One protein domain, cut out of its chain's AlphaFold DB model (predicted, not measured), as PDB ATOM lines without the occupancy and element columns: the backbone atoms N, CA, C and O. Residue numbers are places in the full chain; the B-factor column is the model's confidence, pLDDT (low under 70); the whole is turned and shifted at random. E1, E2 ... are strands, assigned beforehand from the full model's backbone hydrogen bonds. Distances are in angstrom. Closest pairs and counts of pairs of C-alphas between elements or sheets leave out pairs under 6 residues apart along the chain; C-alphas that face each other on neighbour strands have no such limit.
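What this domain is: This is residues 50 to 93 of the 170 residues of an uncharacterized protein of Archaeon GW2011_AR13 (UniProt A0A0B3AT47). A small closed barrel of four antiparallel strands, E1 to E4, runs on at one end into a two-strand ribbon, made of residues 50 to 52 of E1 and 89 to 91 of E4. E1, the longest strand, bends by 103 degrees at residue 59: its residues 50 to 56 pair with E4 and 57 to 62 with E2. The printed part has 44 residues, with four named strands in the order E1, E2, E3, E4 and no named helix; its class is all strand. It is compact, with a radius of gyration of the C-alphas of 9.6 A, and the C-alphas span 31 by 15 by 15 A.

Where its parts are: E1, residues 50 to 62, spans 23.5 A, from C-alpha 50 at (14.539, -41.063, 6.582). E4, residues 85 to 92, spans 22.0 A and ends at C-alpha 92 at (10.086, -38.016, 3.320). E2, residues 68 to 72, spans 12.4 A, and E3, residues 77 to 80, spans 9.2 A.

How they stand to each other: The strands form a meander, each the antiparallel neighbour of the one before, and E4 closes the ring beside E1. Between E4 and E1, N 86 and O 55 are within hydrogen-bond range at 2.8 A, as are N 51 and O 90 at 2.9 A. E2 is on the other side of E1 from E4; N 61 and O 69 are 2.7 A apart. In the hairpin of E2 and E3, N 80 and O 68 are 2.7 A apart. In the hairpin of E3 and E4, N 87 and O 79 are 2.8 A apart.

The domain as a whole: The two farthest C-alphas, of Glu 64 and Pro 93, are 31.5 A apart. The three links are tight. The printed part has no cut. Its mean pLDDT is 85.9, and no printed residue is under 70.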
ATOM      1  N   HIS A  50      13.617 -40.403   7.485       82.94
ATOM      2  CA  HIS A  50      14.539 -41.063   6.582       82.94
ATOM      3  C   HIS A  50      14.210 -42.544   6.631       82.94
ATOM      4  O   HIS A  50      14.309 -43.156   7.697       82.94
ATOM      5  N   ASP A  51      13.799 -43.086   5.495       81.88
ATOM      6  CA  ASP A  51      13.570 -44.512   5.362       81.88
ATOM      7  C   ASP A  51      14.825 -45.116   4.722       81.88
ATOM      8  O   ASP A  51      15.355 -44.619   3.723       81.88
ATOM      9  N   THR A  52      15.345 -46.158   5.360       85.12
ATOM     10  CA  THR A  52      16.418 -46.991   4.822       85.12
ATOM     11  C   THR A  52      15.822 -48.354   4.558       85.12
ATOM     12  O   THR A  52      15.314 -48.977   5.492       85.12
ATOM     13  N   ASP A  53      15.886 -48.801   3.311       86.50
ATOM     14  CA  ASP A  53      15.373 -50.110   2.914       86.50
ATOM     15  C   ASP A  53      16.444 -50.918   2.178       86.50
ATOM     16  O   ASP A  53      17.438 -50.368   1.694       86.50
ATOM     17  N   ILE A  54      16.263 -52.237   2.150       89.38
ATOM     18  CA  ILE A  54      17.087 -53.159   1.372       89.38
ATOM     19  C   ILE A  54      16.254 -53.647   0.197       89.38
ATOM     20  O   ILE A  54      15.324 -54.437   0.353       89.38
ATOM     21  N   GLU A  55      16.636 -53.217  -0.993       88.50
ATOM     22  CA  GLU A  55      15.906 -53.489  -2.224       88.50
ATOM     23  C   GLU A  55      16.739 -54.342  -3.176       88.50
ATOM     24  O   GLU A  55      17.963 -54.424  -3.081       88.50
ATOM     25  N   LEU A  56      16.070 -55.000  -4.120       90.62
ATOM     26  CA  LEU A  56      16.749 -55.669  -5.222       90.62
ATOM     27  C   LEU A  56      17.307 -54.614  -6.170       90.62
ATOM     28  O   LEU A  56      16.563 -53.804  -6.719       90.62
ATOM     29  N   LYS A  57      18.612 -54.671  -6.425       90.56
ATOM     30  CA  LYS A  57      19.219 -53.818  -7.436       90.56
ATOM     31  C   LYS A  57      18.727 -54.257  -8.817       90.56
ATOM     32  O   LYS A  57      18.759 -55.442  -9.158       90.56
ATOM     33  N   ALA A  58      18.366 -53.295  -9.652       88.00
ATOM     34  CA  ALA A  58      18.169 -53.529 -11.073       88.00
ATOM     35  C   ALA A  58      19.509 -53.498 -11.820       88.00
ATOM     36  O   ALA A  58      19.755 -54.329 -12.697       88.00
ATOM     37  N   MET A  59      20.402 -52.563 -11.473       88.44
ATOM     38  CA  MET A  59      21.722 -52.452 -12.103       88.44
ATOM     39  C   MET A  59      22.764 -51.739 -11.240       88.44
ATOM     40  O   MET A  59      22.434 -50.922 -10.388       88.44
ATOM     41  N   ASN A  60      24.042 -52.017 -11.514       88.88
ATOM     42  CA  ASN A  60      25.159 -51.222 -11.003       88.88
ATOM     43  C   ASN A  60      25.425 -50.041 -11.936       88.88
ATOM     44  O   ASN A  60      25.577 -50.226 -13.142       88.88
ATOM     45  N   LEU A  61      25.542 -48.849 -11.364       85.50
ATOM     46  CA  LEU A  61      25.933 -47.627 -12.058       85.50
ATOM     47  C   LEU A  61      27.428 -47.339 -11.919       85.50
ATOM     48  O   LEU A  61      28.055 -46.895 -12.878       85.50
ATOM     49  N   VAL A  62      28.005 -47.591 -10.739       88.19
ATOM     50  CA  VAL A  62      29.438 -47.390 -10.475       88.19
ATOM     51  C   VAL A  62      29.978 -48.528  -9.621       88.19
ATOM     52  O   VAL A  62      29.513 -48.744  -8.506       88.19
ATOM     53  N   GLY A  63      31.012 -49.208 -10.116       83.62
ATOM     54  CA  GLY A  63      31.658 -50.315  -9.409       83.62
ATOM     55  C   GLY A  63      30.864 -51.625  -9.445       83.62
ATOM     56  O   GLY A  63      29.742 -51.700  -9.946       83.62
ATOM     57  N   GLU A  64      31.473 -52.680  -8.912       79.62
ATOM     58  CA  GLU A  64      30.872 -54.006  -8.764       79.62
ATOM     59  C   GLU A  64      31.086 -54.511  -7.332       79.62
ATOM     60  O   GLU A  64      32.104 -54.206  -6.715       79.62
ATOM     61  N   GLY A  65      30.127 -55.279  -6.806       76.75
ATOM     62  CA  GLY A  65      30.157 -55.785  -5.429       76.75
ATOM     63  C   GLY A  65      29.653 -54.790  -4.377       76.75
ATOM     64  O   GLY A  65      28.982 -53.803  -4.702       76.75
ATOM     65  N   ALA A  66      29.944 -55.079  -3.107       82.31
ATOM     66  CA  ALA A  66      29.565 -54.226  -1.985       82.31
ATOM     67  C   ALA A  66      30.218 -52.836  -2.076       82.31
ATOM     68  O   ALA A  66      31.412 -52.709  -2.344       82.31
ATOM     69  N   GLY A  67      29.431 -51.789  -1.823       83.12
ATOM     70  CA  GLY A  67      29.863 -50.396  -1.943       83.12
ATOM     71  C   GLY A  67      29.770 -49.829  -3.362       83.12
ATOM     72  O   GLY A  67      30.227 -48.709  -3.592       83.12
ATOM     73  N   SER A  68      29.189 -50.573  -4.311       89.44
ATOM     74  CA  SER A  68      28.839 -50.026  -5.626       89.44
ATOM     75  C   SER A  68      27.713 -48.995  -5.511       89.44
ATOM     76  O   SER A  68      26.938 -49.004  -4.561       89.44
ATOM     77  N   ILE A  69      27.619 -48.082  -6.474       88.69
ATOM     78  CA  ILE A  69      26.421 -47.255  -6.652       88.69
ATOM     79  C   ILE A  69      25.507 -48.033  -7.583       88.69
ATOM     80  O   ILE A  69      25.926 -48.394  -8.687       88.69
ATOM     81  N   SER A  70      24.279 -48.290  -7.157       90.19
ATOM     82  CA  SER A  70      23.290 -49.051  -7.916       90.19
ATOM     83  C   SER A  70      21.960 -48.308  -8.001       90.19
ATOM     84  O   SER A  70      21.763 -47.280  -7.356       90.19
ATOM     85  N   MET A  71      21.085 -48.808  -8.863       88.19
ATOM     86  CA  MET A  71      19.705 -48.356  -9.013       88.19
ATOM     87  C   MET A  71      18.791 -49.566  -8.866       88.19
ATOM     88  O   MET A  71      19.114 -50.635  -9.404       88.19
ATOM     89  N   ASP A  72      17.681 -49.408  -8.156       87.94
ATOM     90  CA  ASP A  72      16.636 -50.423  -8.042       87.94
ATOM     91  C   ASP A  72      15.697 -50.398  -9.272       87.94
ATOM     92  O   ASP A  72      16.006 -49.808 -10.313       87.94
ATOM     93  N   TYR A  73      14.563 -51.094  -9.183       85.88
ATOM     94  CA  TYR A  73      13.579 -51.151 -10.265       85.88
ATOM     95  C   TYR A  73      12.654 -49.931 -10.333       85.88
ATOM     96  O   TYR A  73      12.089 -49.691 -11.406       85.88
ATOM     97  N   ASP A  74      12.523 -49.166  -9.249       84.62
ATOM     98  CA  ASP A  74      11.718 -47.945  -9.207       84.62
ATOM     99  C   ASP A  74      12.527 -46.692  -9.604       84.62
ATOM    100  O   ASP A  74      11.952 -45.641  -9.900       84.62
ATOM    101  N   GLY A  75      13.846 -46.835  -9.770       83.38
ATOM    102  CA  GLY A  75      14.755 -45.797 -10.260       83.38
ATOM    103  C   GLY A  75      15.508 -45.061  -9.151       83.38
ATOM    104  O   GLY A  75      16.200 -44.076  -9.429       83.38
ATOM    105  N   ASP A  76      15.395 -45.542  -7.919       84.50
ATOM    106  CA  ASP A  76      16.013 -44.998  -6.728       84.50
ATOM    107  C   ASP A  76      17.466 -45.473  -6.599       84.50
ATOM    108  O   ASP A  76      17.829 -46.644  -6.769       84.50
ATOM    109  N   LEU A  77      18.337 -44.504  -6.320       87.81
ATOM    110  CA  LEU A  77      19.765 -44.738  -6.169       87.81
ATOM    111  C   LEU A  77      20.068 -45.292  -4.781       87.81
ATOM    112  O   LEU A  77      19.622 -44.755  -3.766       87.81
ATOM    113  N   GLY A  78      20.909 -46.317  -4.747       89.00
ATOM    114  CA  GLY A  78      21.323 -46.966  -3.517       89.00
ATOM    115  C   GLY A  78      22.796 -47.337  -3.505       89.00
ATOM    116  O   GLY A  78      23.533 -47.192  -4.487       89.00
ATOM    117  N   ILE A  79      23.224 -47.832  -2.348       90.75
ATOM    118  CA  ILE A  79      24.534 -48.449  -2.172       90.75
ATOM    119  C   ILE A  79      24.357 -49.948  -2.361       90.75
ATOM    120  O   ILE A  79      23.735 -50.613  -1.533       90.75
ATOM    121  N   GLY A  80      24.914 -50.479  -3.442       88.81
ATOM    122  CA  GLY A  80      24.913 -51.900  -3.733       88.81
ATOM    123  C   GLY A  80      25.592 -52.676  -2.613       88.81
ATOM    124  O   GLY A  80      26.707 -52.356  -2.187       88.81
ATOM    125  N   ILE A  81      24.917 -53.715  -2.151       87.88
ATOM    126  CA  ILE A  81      25.500 -54.763  -1.322       87.88
ATOM    127  C   ILE A  81      25.654 -56.022  -2.187       87.88
ATOM    128  O   ILE A  81      25.255 -56.061  -3.357       87.88
ATOM    129  N   GLU A  82      26.331 -57.038  -1.663       83.25
ATOM    130  CA  GLU A  82      26.481 -58.301  -2.388       83.25
ATOM    131  C   GLU A  82      25.117 -58.966  -2.660       83.25
ATOM    132  O   GLU A  82      24.077 -58.546  -2.154       83.25
ATOM    133  N   ASP A  83      25.113 -59.969  -3.539       85.69
ATOM    134  CA  ASP A  83      23.919 -60.745  -3.906       85.69
ATOM    135  C   ASP A  83      22.798 -59.965  -4.613       85.69
ATOM    136  O   ASP A  83      21.642 -60.384  -4.643       85.69
ATOM    137  N   GLY A  84      23.148 -58.856  -5.269       84.94
ATOM    138  CA  GLY A  84      22.204 -58.116  -6.111       84.94
ATOM    139  C   GLY A  84      21.190 -57.303  -5.315       84.94
ATOM    140  O   GLY A  84      20.133 -56.969  -5.843       84.94
ATOM    141  N   LEU A  85      21.511 -56.976  -4.070       90.25
ATOM    142  CA  LEU A  85      20.722 -56.095  -3.225       90.25
ATOM    143  C   LEU A  85      21.366 -54.702  -3.170       90.25
ATOM    144  O   LEU A  85      22.541 -54.527  -3.498       90.25
ATOM    145  N   GLN A  86      20.608 -53.709  -2.734       92.00
ATOM    146  CA  GLN A  86      21.095 -52.368  -2.451       92.00
ATOM    147  C   GLN A  86      20.439 -51.809  -1.199       92.00
ATOM    148  O   GLN A  86      19.329 -52.195  -0.851       92.00
ATOM    149  N   ILE A  87      21.128 -50.887  -0.539       88.38
ATOM    150  CA  ILE A  87      20.562 -50.061   0.520       88.38
ATOM    151  C   ILE A  87      20.090 -48.757  -0.120       88.38
ATOM    152  O   ILE A  87      20.916 -47.976  -0.604       88.38
ATOM    153  N   SER A  88      18.780 -48.543  -0.117       83.75
ATOM    154  CA  SER A  88      18.120 -47.344  -0.634       83.75
ATOM    155  C   SER A  88      17.874 -46.362   0.505       83.75
ATOM    156  O   SER A  88      17.566 -46.760   1.632       83.75
ATOM    157  N   PHE A  89      18.003 -45.070   0.216       79.19
ATOM    158  CA  PHE A  89      17.703 -44.007   1.172       79.19
ATOM    159  C   PHE A  89      16.640 -43.100   0.570       79.19
ATOM    160  O   PHE A  89      16.891 -42.456  -0.448       79.19
ATOM    161  N   SER A  90      15.480 -43.011   1.213       80.56
ATOM    162  CA  SER A  90      14.456 -42.035   0.844       80.56
ATOM    163  C   SER A  90      14.232 -41.042   1.979       80.56
ATOM    164  O   SER A  90      14.234 -41.381   3.165       80.56
ATOM    165  N   GLU A  91      14.079 -39.775   1.612       79.31
ATOM    166  CA  GLU A  91      13.745 -38.707   2.544       79.31
ATOM    167  C   GLU A  91      12.296 -38.291   2.310       79.31
ATOM    168  O   GLU A  91      11.939 -37.757   1.257       79.31
ATOM    169  N   VAL A  92      11.449 -38.534   3.307       80.81
ATOM    170  CA  VAL A  92      10.086 -38.016   3.320       80.81
ATOM    171  C   VAL A  92      10.120 -36.670   4.040       80.81
ATOM    172  O   VAL A  92      10.376 -36.638   5.248       80.81
ATOM    173  N   PRO A  93       9.862 -35.549   3.342       83.44
ATOM    174  CA  PRO A  93       9.890 -34.240   3.969       83.44
ATOM    175  C   PRO A  93       8.706 -34.065   4.920       83.44
ATOM    176  O   PRO A  93       7.611 -34.589   4.691       83.44
TER     177      PRO A  93